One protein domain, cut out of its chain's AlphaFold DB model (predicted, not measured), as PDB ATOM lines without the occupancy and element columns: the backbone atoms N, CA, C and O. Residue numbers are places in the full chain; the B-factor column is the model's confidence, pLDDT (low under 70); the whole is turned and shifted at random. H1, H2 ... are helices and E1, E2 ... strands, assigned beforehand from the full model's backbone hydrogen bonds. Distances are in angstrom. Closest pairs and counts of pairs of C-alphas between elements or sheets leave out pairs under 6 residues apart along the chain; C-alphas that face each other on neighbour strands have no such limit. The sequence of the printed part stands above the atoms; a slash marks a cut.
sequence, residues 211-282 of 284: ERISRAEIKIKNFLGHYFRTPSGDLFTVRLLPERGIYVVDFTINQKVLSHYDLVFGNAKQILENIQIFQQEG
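What this domain is: This is residues 211 to 282 of the 284 residues of an uncharacterized protein of Candidatus Lokiarchaeota archaeon (UniProt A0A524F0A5). A strongly twisted four-stranded sheet has both helices on one face. H2 runs along strands E3 and E4, and H1 meets the first part of H2 at a steep angle. The printed part has 72 residues, in the order H1 E1 E2 E3 E4 H2; the sheet order is E1 - E2 - E3 - E4, all antiparallel, and the class is mixed, helices and strands. It is compact, with a radius of gyration of the C-alphas of 12.1 A and spans of 37 by 27 by 18 A.

Where its parts are: Find C-alpha 235 at (19.907, -36.207, 15.773); from there E2, residues 235 to 241, runs 19.7 A. E3, residues 246 to 252, returns over 19.2 A. The edge strands are E1, residues 227 to 229, and E4, residues 264 to 266. H1, residues 214 to 223, starts at (29.634, -11.643, 10.602) and spans 15.2 A; H2, residues 268 to 280, spans 18.1 A to (35.377, -34.522, 12.377).

How they stand to each other: The strands form a meander, each the antiparallel neighbour of the one before. Look for N 228 and O 236 at 2.8 A between E1 and E2, N 239 and O 248 at 2.9 A between E2 and E3, and N 247 and O 266 at 2.9 A between E3 and E4. H2 is on the sheet at a height of 8.5 A, over E3 and E4, at 6 degrees to E3 on the local plane; the closest C-alphas of E3 and H2, Tyr 247 and Ala 268, are 6.3 A apart. With residues 268 to 272 alone H2 touches H1, closest at the C-alphas of Ala 216 and Ala 268, 5.2 A, at a steep tilt of 49 degrees, the same way. Every O i to N i+4 pair of H2 is within hydrogen-bond range; H1 has 3 of 6, and 4 of 7 O i to N i+3 pairs.

The domain as a whole: The C-alphas farthest apart, Ser 214 and Lys 256, are 37.9 A apart. The printed part has no cut, and the link from E3 to E4, 11 residues, is long. The model's pLDDT is under 70 at residues 242 to 245, 252 to 263 and 277 to 282.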
ATOM      1  N   GLU A 211      29.269 -12.226  21.299       78.06
ATOM      2  CA  GLU A 211      29.697 -11.321  20.227       78.06
ATOM      3  C   GLU A 211      29.250 -11.840  18.851       78.06
ATOM      4  O   GLU A 211      29.439 -13.017  18.523       78.06
ATOM      5  N   ARG A 212      28.690 -10.951  18.018       81.62
ATOM      6  CA  ARG A 212      28.284 -11.272  16.644       81.62
ATOM      7  C   ARG A 212      29.484 -11.229  15.703       81.62
ATOM      8  O   ARG A 212      30.091 -10.185  15.498       81.62
ATOM      9  N   ILE A 213      29.781 -12.360  15.068       86.75
ATOM     10  CA  ILE A 213      30.912 -12.497  14.143       86.75
ATOM     11  C   ILE A 213      30.364 -12.706  12.727       86.75
ATOM     12  O   ILE A 213      30.006 -13.823  12.358       86.75
ATOM     13  N   SER A 214      30.327 -11.650  11.905       87.38
ATOM     14  CA  SER A 214      29.634 -11.643  10.602       87.38
ATOM     15  C   SER A 214      30.023 -12.802   9.677       87.38
ATOM     16  O   SER A 214      29.168 -13.410   9.037       87.38
ATOM     17  N   ARG A 215      31.316 -13.159   9.623       89.88
ATOM     18  CA  ARG A 215      31.792 -14.298   8.813       89.88
ATOM     19  C   ARG A 215      31.235 -15.638   9.300       89.88
ATOM     20  O   ARG A 215      30.954 -16.505   8.479       89.88
ATOM     21  N   ALA A 216      31.100 -15.814  10.611       88.69
ATOM     22  CA  ALA A 216      30.520 -17.016  11.195       88.69
ATOM     23  C   ALA A 216      28.997 -17.038  10.992       88.69
ATOM     24  O   ALA A 216      28.451 -18.073  10.626       88.69
ATOM     25  N   GLU A 217      28.320 -15.893  11.116       88.00
ATOM     26  CA  GLU A 217      26.871 -15.788  10.884       88.00
ATOM     27  C   GLU A 217      26.457 -16.151   9.455       88.00
ATOM     28  O   GLU A 217      25.413 -16.762   9.244       88.00
ATOM     29  N   ILE A 218      27.273 -15.810   8.456       89.25
ATOM     30  CA  ILE A 218      27.020 -16.226   7.070       89.25
ATOM     31  C   ILE A 218      27.087 -17.753   6.943       89.25
ATOM     32  O   ILE A 218      26.259 -18.346   6.261       89.25
ATOM     33  N   LYS A 219      28.053 -18.392   7.610       88.69
ATOM     34  CA  LYS A 219      28.266 -19.842   7.521       88.69
ATOM     35  C   LYS A 219      27.186 -20.634   8.250       88.69
ATOM     36  O   LYS A 219      26.666 -21.596   7.696       88.69
ATOM     37  N   ILE A 220      26.837 -20.228   9.469       88.00
ATOM     38  CA  ILE A 220      25.876 -20.961  10.302       88.00
ATOM     39  C   ILE A 220      24.451 -20.931   9.736       88.00
ATOM     40  O   ILE A 220      23.679 -21.848   9.994       88.00
ATOM     41  N   LYS A 221      24.106 -19.937   8.903       88.50
ATOM     42  CA  LYS A 221      22.811 -19.886   8.202       88.50
ATOM     43  C   LYS A 221      22.513 -21.149   7.393       88.50
ATOM     44  O   LYS A 221      21.357 -21.537   7.322       88.50
ATOM     45  N   ASN A 222      23.540 -21.814   6.861       87.94
ATOM     46  CA  ASN A 222      23.387 -23.068   6.116       87.94
ATOM     47  C   ASN A 222      23.002 -24.266   7.003       87.94
ATOM     48  O   ASN A 222      22.674 -25.324   6.483       87.94
ATOM     49  N   PHE A 223      23.065 -24.116   8.329       86.06
ATOM     50  CA  PHE A 223      22.734 -25.159   9.300       86.06
ATOM     51  C   PHE A 223      21.373 -24.927   9.968       86.06
ATOM     52  O   PHE A 223      20.843 -25.828  10.614       86.06
ATOM     53  N   LEU A 224      20.788 -23.734   9.824       88.38
ATOM     54  CA  LEU A 224      19.551 -23.382  10.515       88.38
ATOM     55  C   LEU A 224      18.372 -24.225  10.025       88.38
ATOM     56  O   LEU A 224      18.087 -24.270   8.832       88.38
ATOM     57  N   GLY A 225      17.665 -24.864  10.960       81.12
ATOM     58  CA  GLY A 225      16.470 -25.664  10.673       81.12
ATOM     59  C   GLY A 225      16.731 -26.990   9.949       81.12
ATOM     60  O   GLY A 225      15.778 -27.694   9.617       81.12
ATOM     61  N   HIS A 226      17.996 -27.348   9.714       85.06
ATOM     62  CA  HIS A 226      18.383 -28.642   9.162       85.06
ATOM     63  C   HIS A 226      18.679 -29.644  10.283       85.06
ATOM     64  O   HIS A 226      19.177 -29.267  11.344       85.06
ATOM     65  N   TYR A 227      18.376 -30.919  10.031       83.69
ATOM     66  CA  TYR A 227      18.722 -32.024  10.924       83.69
ATOM     67  C   TYR A 227      20.088 -32.599  10.556       83.69
ATOM     68  O   TYR A 227      20.354 -32.889   9.389       83.69
ATOM     69  N   PHE A 228      20.917 -32.817  11.567       84.50
ATOM     70  CA  PHE A 228      22.245 -33.414  11.488       84.50
ATOM     71  C   PHE A 228      22.335 -34.594  12.453       84.50
ATOM     72  O   PHE A 228      21.468 -34.755  13.309       84.50
ATOM     73  N   ARG A 229      23.371 -35.427  12.317       81.31
ATOM     74  CA  ARG A 229      23.666 -36.515  13.255       81.31
ATOM     75  C   ARG A 229      25.032 -36.313  13.891       81.31
ATOM     76  O   ARG A 229      25.957 -35.877  13.213       81.31
ATOM     77  N   THR A 230      25.146 -36.634  15.173       75.00
ATOM     78  CA  THR A 230      26.437 -36.795  15.849       75.00
ATOM     79  C   THR A 230      27.101 -38.123  15.477       75.00
ATOM     80  O   THR A 230      26.423 -39.025  14.968       75.00
ATOM     81  N   PRO A 231      28.388 -38.312  15.828       72.38
ATOM     82  CA  PRO A 231      29.057 -39.611  15.731       72.38
ATOM     83  C   PRO A 231      28.370 -40.721  16.541       72.38
ATOM     84  O   PRO A 231      28.381 -41.881  16.135       72.38
ATOM     85  N   SER A 232      27.731 -40.377  17.667       71.75
ATOM     86  CA  SER A 232      26.934 -41.304  18.488       71.75
ATOM     87  C   SER A 232      25.584 -41.675  17.861       71.75
ATOM     88  O   SER A 232      24.913 -42.586  18.342       71.75
ATOM     89  N   GLY A 233      25.196 -41.017  16.763       75.12
ATOM     90  CA  GLY A 233      23.949 -41.259  16.036       75.12
ATOM     91  C   GLY A 233      22.774 -40.377  16.468       75.12
ATOM     92  O   GLY A 233      21.694 -40.490  15.871       75.12
ATOM     93  N   ASP A 234      22.980 -39.484  17.436       78.31
ATOM     94  CA  ASP A 234      21.967 -38.563  17.948       78.31
ATOM     95  C   ASP A 234      21.644 -37.493  16.909       78.31
ATOM     96  O   ASP A 234      22.530 -36.910  16.285       78.31
ATOM     97  N   LEU A 235      20.354 -37.249  16.689       80.00
ATOM     98  CA  LEU A 235      19.907 -36.207  15.773       80.00
ATOM     99  C   LEU A 235      20.002 -34.849  16.462       80.00
ATOM    100  O   LEU A 235      19.653 -34.744  17.631       80.00
ATOM    101  N   PHE A 236      20.386 -33.799  15.745       82.81
ATOM    102  CA  PHE A 236      20.308 -32.433  16.254       82.81
ATOM    103  C   PHE A 236      19.902 -31.429  15.178       82.81
ATOM    104  O   PHE A 236      20.057 -31.683  13.985       82.81
ATOM    105  N   THR A 237      19.401 -30.272  15.599       85.12
ATOM    106  CA  THR A 237      19.130 -29.119  14.732       85.12
ATOM    107  C   THR A 237      19.799 -27.877  15.286       85.12
ATOM    108  O   THR A 237      20.087 -27.798  16.476       85.12
ATOM    109  N   VAL A 238      20.046 -26.891  14.427       85.06
ATOM    110  CA  VAL A 238      20.494 -25.571  14.868       85.06
ATOM    111  C   VAL A 238      19.347 -24.588  14.701       85.06
ATOM    112  O   VAL A 238      18.791 -24.450  13.608       85.06
ATOM    113  N   ARG A 239      19.017 -23.863  15.766       84.50
ATOM    114  CA  ARG A 239      18.054 -22.758  15.739       84.50
ATOM    115  C   ARG A 239      18.739 -21.448  16.093       84.50
ATOM    116  O   ARG A 239      19.697 -21.406  16.861       84.50
ATOM    117  N   LEU A 240      18.220 -20.366  15.527       81.75
ATOM    118  CA  LEU A 240      18.608 -19.006  15.871       81.75
ATOM    119  C   LEU A 240      17.572 -18.438  16.844       81.75
ATOM    120  O   LEU A 240      16.373 -18.542  16.595       81.75
ATOM    121  N   LEU A 241      18.042 -17.794  17.908       75.94
ATOM    122  CA  LEU A 241      17.269 -16.869  18.731       75.94
ATOM    123  C   LEU A 241      17.505 -15.450  18.167       75.94
ATOM    124  O   LEU A 241      18.517 -14.810  18.488       75.94
ATOM    125  N   PRO A 242      16.645 -14.976  17.240       60.81
ATOM    126  CA  PRO A 242      16.965 -13.895  16.299       60.81
ATOM    127  C   PRO A 242      17.230 -12.545  16.963       60.81
ATOM    128  O   PRO A 242      18.024 -11.759  16.454       60.81
ATOM    129  N   GLU A 243      16.625 -12.293  18.117       57.16
ATOM    130  CA  GLU A 243      16.749 -11.037  18.862       57.16
ATOM    131  C   GLU A 243      18.161 -10.816  19.432       57.16
ATOM    132  O   GLU A 243      18.529  -9.684  19.746       57.16
ATOM    133  N   ARG A 244      18.972 -11.881  19.551       60.81
ATOM    134  CA  ARG A 244      20.291 -11.842  20.209       60.81
ATOM    135  C   ARG A 244      21.443 -12.401  19.383       60.81
ATOM    136  O   ARG A 244      22.593 -12.228  19.770       60.81
ATOM    137  N   GLY A 245      21.171 -13.044  18.247       67.88
ATOM    138  CA  GLY A 245      22.231 -13.714  17.483       67.88
ATOM    139  C   GLY A 245      22.820 -14.927  18.216       67.88
ATOM    140  O   GLY A 245      23.955 -15.308  17.937       67.88
ATOM    141  N   ILE A 246      22.065 -15.501  19.163       77.25
ATOM    142  CA  ILE A 246      22.427 -16.727  19.880       77.25
ATOM    143  C   ILE A 246      21.936 -17.909  19.063       77.25
ATOM    144  O   ILE A 246      20.789 -17.944  18.616       77.25
ATOM    145  N   TYR A 247      22.813 -18.881  18.890       83.75
ATOM    146  CA  TYR A 247      22.518 -20.127  18.215       83.75
ATOM    147  C   TYR A 247      22.442 -21.230  19.261       83.75
ATOM    148  O   TYR A 247      23.235 -21.258  20.205       83.75
ATOM    149  N   VAL A 248      21.459 -22.105  19.093       83.25
ATOM    150  CA  VAL A 248      21.215 -23.240  19.981       83.25
ATOM    151  C   VAL A 248      21.281 -24.505  19.148       83.25
ATOM    152  O   VAL A 248      20.714 -24.548  18.052       83.25
ATOM    153  N   VAL A 249      21.985 -25.506  19.663       83.00
ATOM    154  CA  VAL A 249      21.964 -26.868  19.132       83.00
ATOM    155  C   VAL A 249      20.940 -27.669  19.930       83.00
ATOM    156  O   VAL A 249      21.150 -27.922  21.113       83.00
ATOM    157  N   ASP A 250      19.834 -28.041  19.288       78.25
ATOM    158  CA  ASP A 250      18.775 -28.854  19.886       78.25
ATOM    159  C   ASP A 250      18.961 -30.317  19.494       78.25
ATOM    160  O   ASP A 250      18.829 -30.660  18.317       78.25
ATOM    161  N   PHE A 251      19.196 -31.196  20.463       74.62
ATOM    162  CA  PHE A 251      19.285 -32.634  20.225       74.62
ATOM    163  C   PHE A 251      17.894 -33.281  20.260       74.62
ATOM    164  O   PHE A 251      17.103 -33.091  21.181       74.62
ATOM    165  N   THR A 252      17.580 -34.062  19.231       65.56
ATOM    166  CA  THR A 252      16.374 -34.883  19.120       65.56
ATOM    167  C   THR A 252      16.701 -36.294  19.605       65.56
ATOM    168  O   THR A 252      17.093 -37.158  18.821       65.56
ATOM    169  N   ILE A 253      16.542 -36.539  20.905       54.84
ATOM    170  CA  ILE A 253      16.708 -37.878  21.486       54.84
ATOM    171  C   ILE A 253      15.359 -38.614  21.452       54.84
ATOM    172  O   ILE A 253      14.299 -38.038  21.712       54.84
ATOM    173  N   ASN A 254      15.384 -39.907  21.118       45.12
ATOM    174  CA  ASN A 254      14.219 -40.795  21.117       45.12
ATOM    175  C   ASN A 254      13.568 -40.881  22.517       45.12
ATOM    176  O   ASN A 254      13.971 -41.701  23.330       45.12
ATOM    177  N   GLN A 255      12.548 -40.051  22.770       39.62
ATOM    178  CA  GLN A 255      11.417 -40.171  23.720       39.62
ATOM    179  C   GLN A 255      11.609 -40.712  25.158       39.62
ATOM    180  O   GLN A 255      10.618 -40.826  25.881       39.62
ATOM    181  N   LYS A 256      12.810 -41.008  25.653       34.81
ATOM    182  CA  LYS A 256      13.013 -41.424  27.045       34.81
ATOM    183  C   LYS A 256      14.152 -40.632  27.660       34.81
ATOM    184  O   LYS A 256      15.307 -40.866  27.344       34.81
ATOM    185  N   VAL A 257      13.761 -39.773  28.600       38.41
ATOM    186  CA  VAL A 257      14.601 -38.928  29.457       38.41
ATOM    187  C   VAL A 257      15.102 -37.665  28.744       38.41
ATOM    188  O   VAL A 257      16.153 -37.647  28.118       38.41
ATOM    189  N   LEU A 258      14.331 -36.581  28.880       38.84
ATOM    190  CA  LEU A 258      14.841 -35.214  28.754       38.84
ATOM    191  C   LEU A 258      15.752 -34.944  29.956       38.84
ATOM    192  O   LEU A 258      15.360 -34.293  30.914       38.84
ATOM    193  N   SER A 259      16.969 -35.469  29.925       37.47
ATOM    194  CA  SER A 259      18.039 -34.818  30.660       37.47
ATOM    195  C   SER A 259      18.578 -33.755  29.703       37.47
ATOM    196  O   SER A 259      19.114 -34.102  28.653       37.47
ATOM    197  N   HIS A 260      18.362 -32.475  29.998       46.44
ATOM    198  CA  HIS A 260      18.675 -31.297  29.174       46.44
ATOM    199  C   HIS A 260      20.195 -31.055  29.012       46.44
ATOM    200  O   HIS A 260      20.640 -29.928  28.793       46.44
ATOM    201  N   TYR A 261      21.005 -32.111  29.106       42.25
ATOM    202  CA  TYR A 261      22.461 -32.053  29.171       42.25
ATOM    203  C   TYR A 261      23.137 -31.589  27.878       42.25
ATOM    204  O   TYR A 261      24.302 -31.207  27.943       42.25
ATOM    205  N   ASP A 262      22.425 -31.501  26.752       53.03
ATOM    206  CA  ASP A 262      23.072 -31.239  25.461       53.03
ATOM    207  C   ASP A 262      22.619 -29.946  24.767       53.03
ATOM    208  O   ASP A 262      22.909 -29.742  23.593       53.03
ATOM    209  N   LEU A 263      21.937 -29.015  25.443       63.72
ATOM    210  CA  LEU A 263      21.713 -27.698  24.832       63.72
ATOM    211  C   LEU A 263      23.021 -26.893  24.819       63.72
ATOM    212  O   LEU A 263      23.451 -26.332  25.832       63.72
ATOM    213  N   VAL A 264      23.644 -26.809  23.642       73.31
ATOM    214  CA  VAL A 264      24.827 -25.972  23.416       73.31
ATOM    215  C   VAL A 264      24.377 -24.596  22.939       73.31
ATOM    216  O   VAL A 264      23.852 -24.448  21.834       73.31
ATOM    217  N   PHE A 265      24.608 -23.584  23.776       79.06
ATOM    218  CA  PHE A 265      24.383 -22.173  23.460       79.06
ATOM    219  C   PHE A 265      25.697 -21.517  23.044       79.06
ATOM    220  O   PHE A 265      26.740 -21.747  23.659       79.06
ATOM    221  N   GLY A 266      25.656 -20.671  22.020       80.69
ATOM    222  CA  GLY A 266      26.851 -19.983  21.554       80.69
ATOM    223  C   GLY A 266      26.569 -18.887  20.541       80.69
ATOM    224  O   GLY A 266      25.492 -18.818  19.942       80.69
ATOM    225  N   ASN A 267      27.577 -18.056  20.279       85.25
ATOM    226  CA  ASN A 267      27.594 -17.276  19.048       85.25
ATOM    227  C   ASN A 267      27.822 -18.193  17.836       85.25
ATOM    228  O   ASN A 267      28.169 -19.371  17.959       85.25
ATOM    229  N   ALA A 268      27.681 -17.633  16.635       86.50
ATOM    230  CA  ALA A 268      27.855 -18.393  15.403       86.50
ATOM    231  C   ALA A 268      29.209 -19.115  15.308       86.50
ATOM    232  O   ALA A 268      29.276 -20.209  14.759       86.50
ATOM    233  N   LYS A 269      30.292 -18.521  15.828       88.00
ATOM    234  CA  LYS A 269      31.629 -19.127  15.790       88.00
ATOM    235  C   LYS A 269      31.696 -20.345  16.711       88.00
ATOM    236  O   LYS A 269      32.087 -21.408  16.249       88.00
ATOM    237  N   GLN A 270      31.265 -20.197  17.961       86.81
ATOM    238  CA  GLN A 270      31.262 -21.271  18.954       86.81
ATOM    239  C   GLN A 270      30.387 -22.445  18.510       86.81
ATOM    240  O   GLN A 270      30.793 -23.596  18.630       86.81
ATOM    241  N   ILE A 271      29.201 -22.186  17.949       89.06
ATOM    242  CA  ILE A 271      28.353 -23.271  17.442       89.06
ATOM    243  C   ILE A 271      28.981 -23.952  16.224       89.06
ATOM    244  O   ILE A 271      28.968 -25.176  16.153       89.06
ATOM    245  N   LEU A 272      29.588 -23.205  15.299       86.75
ATOM    246  CA  LEU A 272      30.311 -23.813  14.177       86.75
ATOM    247  C   LEU A 272      31.498 -24.668  14.638       86.75
ATOM    248  O   LEU A 272      31.727 -25.717  14.048       86.75
ATOM    249  N   GLU A 273      32.230 -24.250  15.672       85.75
ATOM    250  CA  GLU A 273      33.318 -25.038  16.270       85.75
ATOM    251  C   GLU A 273      32.784 -26.349  16.865       85.75
ATOM    252  O   GLU A 273      33.332 -27.411  16.578       85.75
ATOM    253  N   ASN A 274      31.661 -26.305  17.591       81.44
ATOM    254  CA  ASN A 274      31.007 -27.510  18.110       81.44
ATOM    255  C   ASN A 274      30.522 -28.439  16.984       81.44
ATOM    256  O   ASN A 274      30.788 -29.636  17.013       81.44
ATOM    257  N   ILE A 275      29.884 -27.895  15.941       81.12
ATOM    258  CA  ILE A 275      29.448 -28.680  14.774       81.12
ATOM    259  C   ILE A 275      30.639 -29.324  14.063       81.12
ATOM    260  O   ILE A 275      30.554 -30.477  13.652       81.12
ATOM    261  N   GLN A 276      31.748 -28.600  13.907       77.19
ATOM    262  CA  GLN A 276      32.955 -29.142  13.286       77.19
ATOM    263  C   GLN A 276      33.547 -30.291  14.098       77.19
ATOM    264  O   GLN A 276      33.949 -31.280  13.492       77.19
ATOM    265  N   ILE A 277      33.548 -30.203  15.430       69.12
ATOM    266  CA  ILE A 277      33.931 -31.319  16.305       69.12
ATOM    267  C   ILE A 277      33.025 -32.530  16.030       69.12
ATOM    268  O   ILE A 277      33.529 -33.618  15.762       69.12
ATOM    269  N   PHE A 278      31.703 -32.332  15.958       66.50
ATOM    270  CA  PHE A 278      30.759 -33.415  15.643       66.50
ATOM    271  C   PHE A 278      30.953 -34.012  14.238       66.50
ATOM    272  O   PHE A 278      30.721 -35.200  14.044       66.50
ATOM    273  N   GLN A 279      31.390 -33.219  13.255       66.19
ATOM    274  CA  GLN A 279      31.643 -33.687  11.885       66.19
ATOM    275  C   GLN A 279      33.006 -34.372  11.713       66.19
ATOM    276  O   GLN A 279      33.139 -35.276  10.889       66.19
ATOM    277  N   GLN A 280      34.031 -33.947  12.458       59.38
ATOM    278  CA  GLN A 280      35.377 -34.522  12.377       59.38
ATOM    279  C   GLN A 280      35.463 -35.905  13.032       59.38
ATOM    280  O   GLN A 280      36.316 -36.704  12.649       59.38
ATOM    281  N   GLU A 281      34.557 -36.212  13.960       53.53
ATOM    282  CA  GLU A 281      34.528 -37.488  14.676       53.53
ATOM    283  C   GLU A 281      33.675 -38.594  14.008       53.53
ATOM    284  O   GLU A 281      33.632 -39.705  14.534       53.53
ATOM    285  N   GLY A 282      33.083 -38.383  12.816       37.38
ATOM    286  CA  GLY A 282      32.636 -39.515  11.980       37.38
ATOM    287  C   GLY A 282      31.534 -39.274  10.935       37.38
ATOM    288  O   GLY A 282      30.369 -39.162  11.291       37.38
TER     289      GLY A 282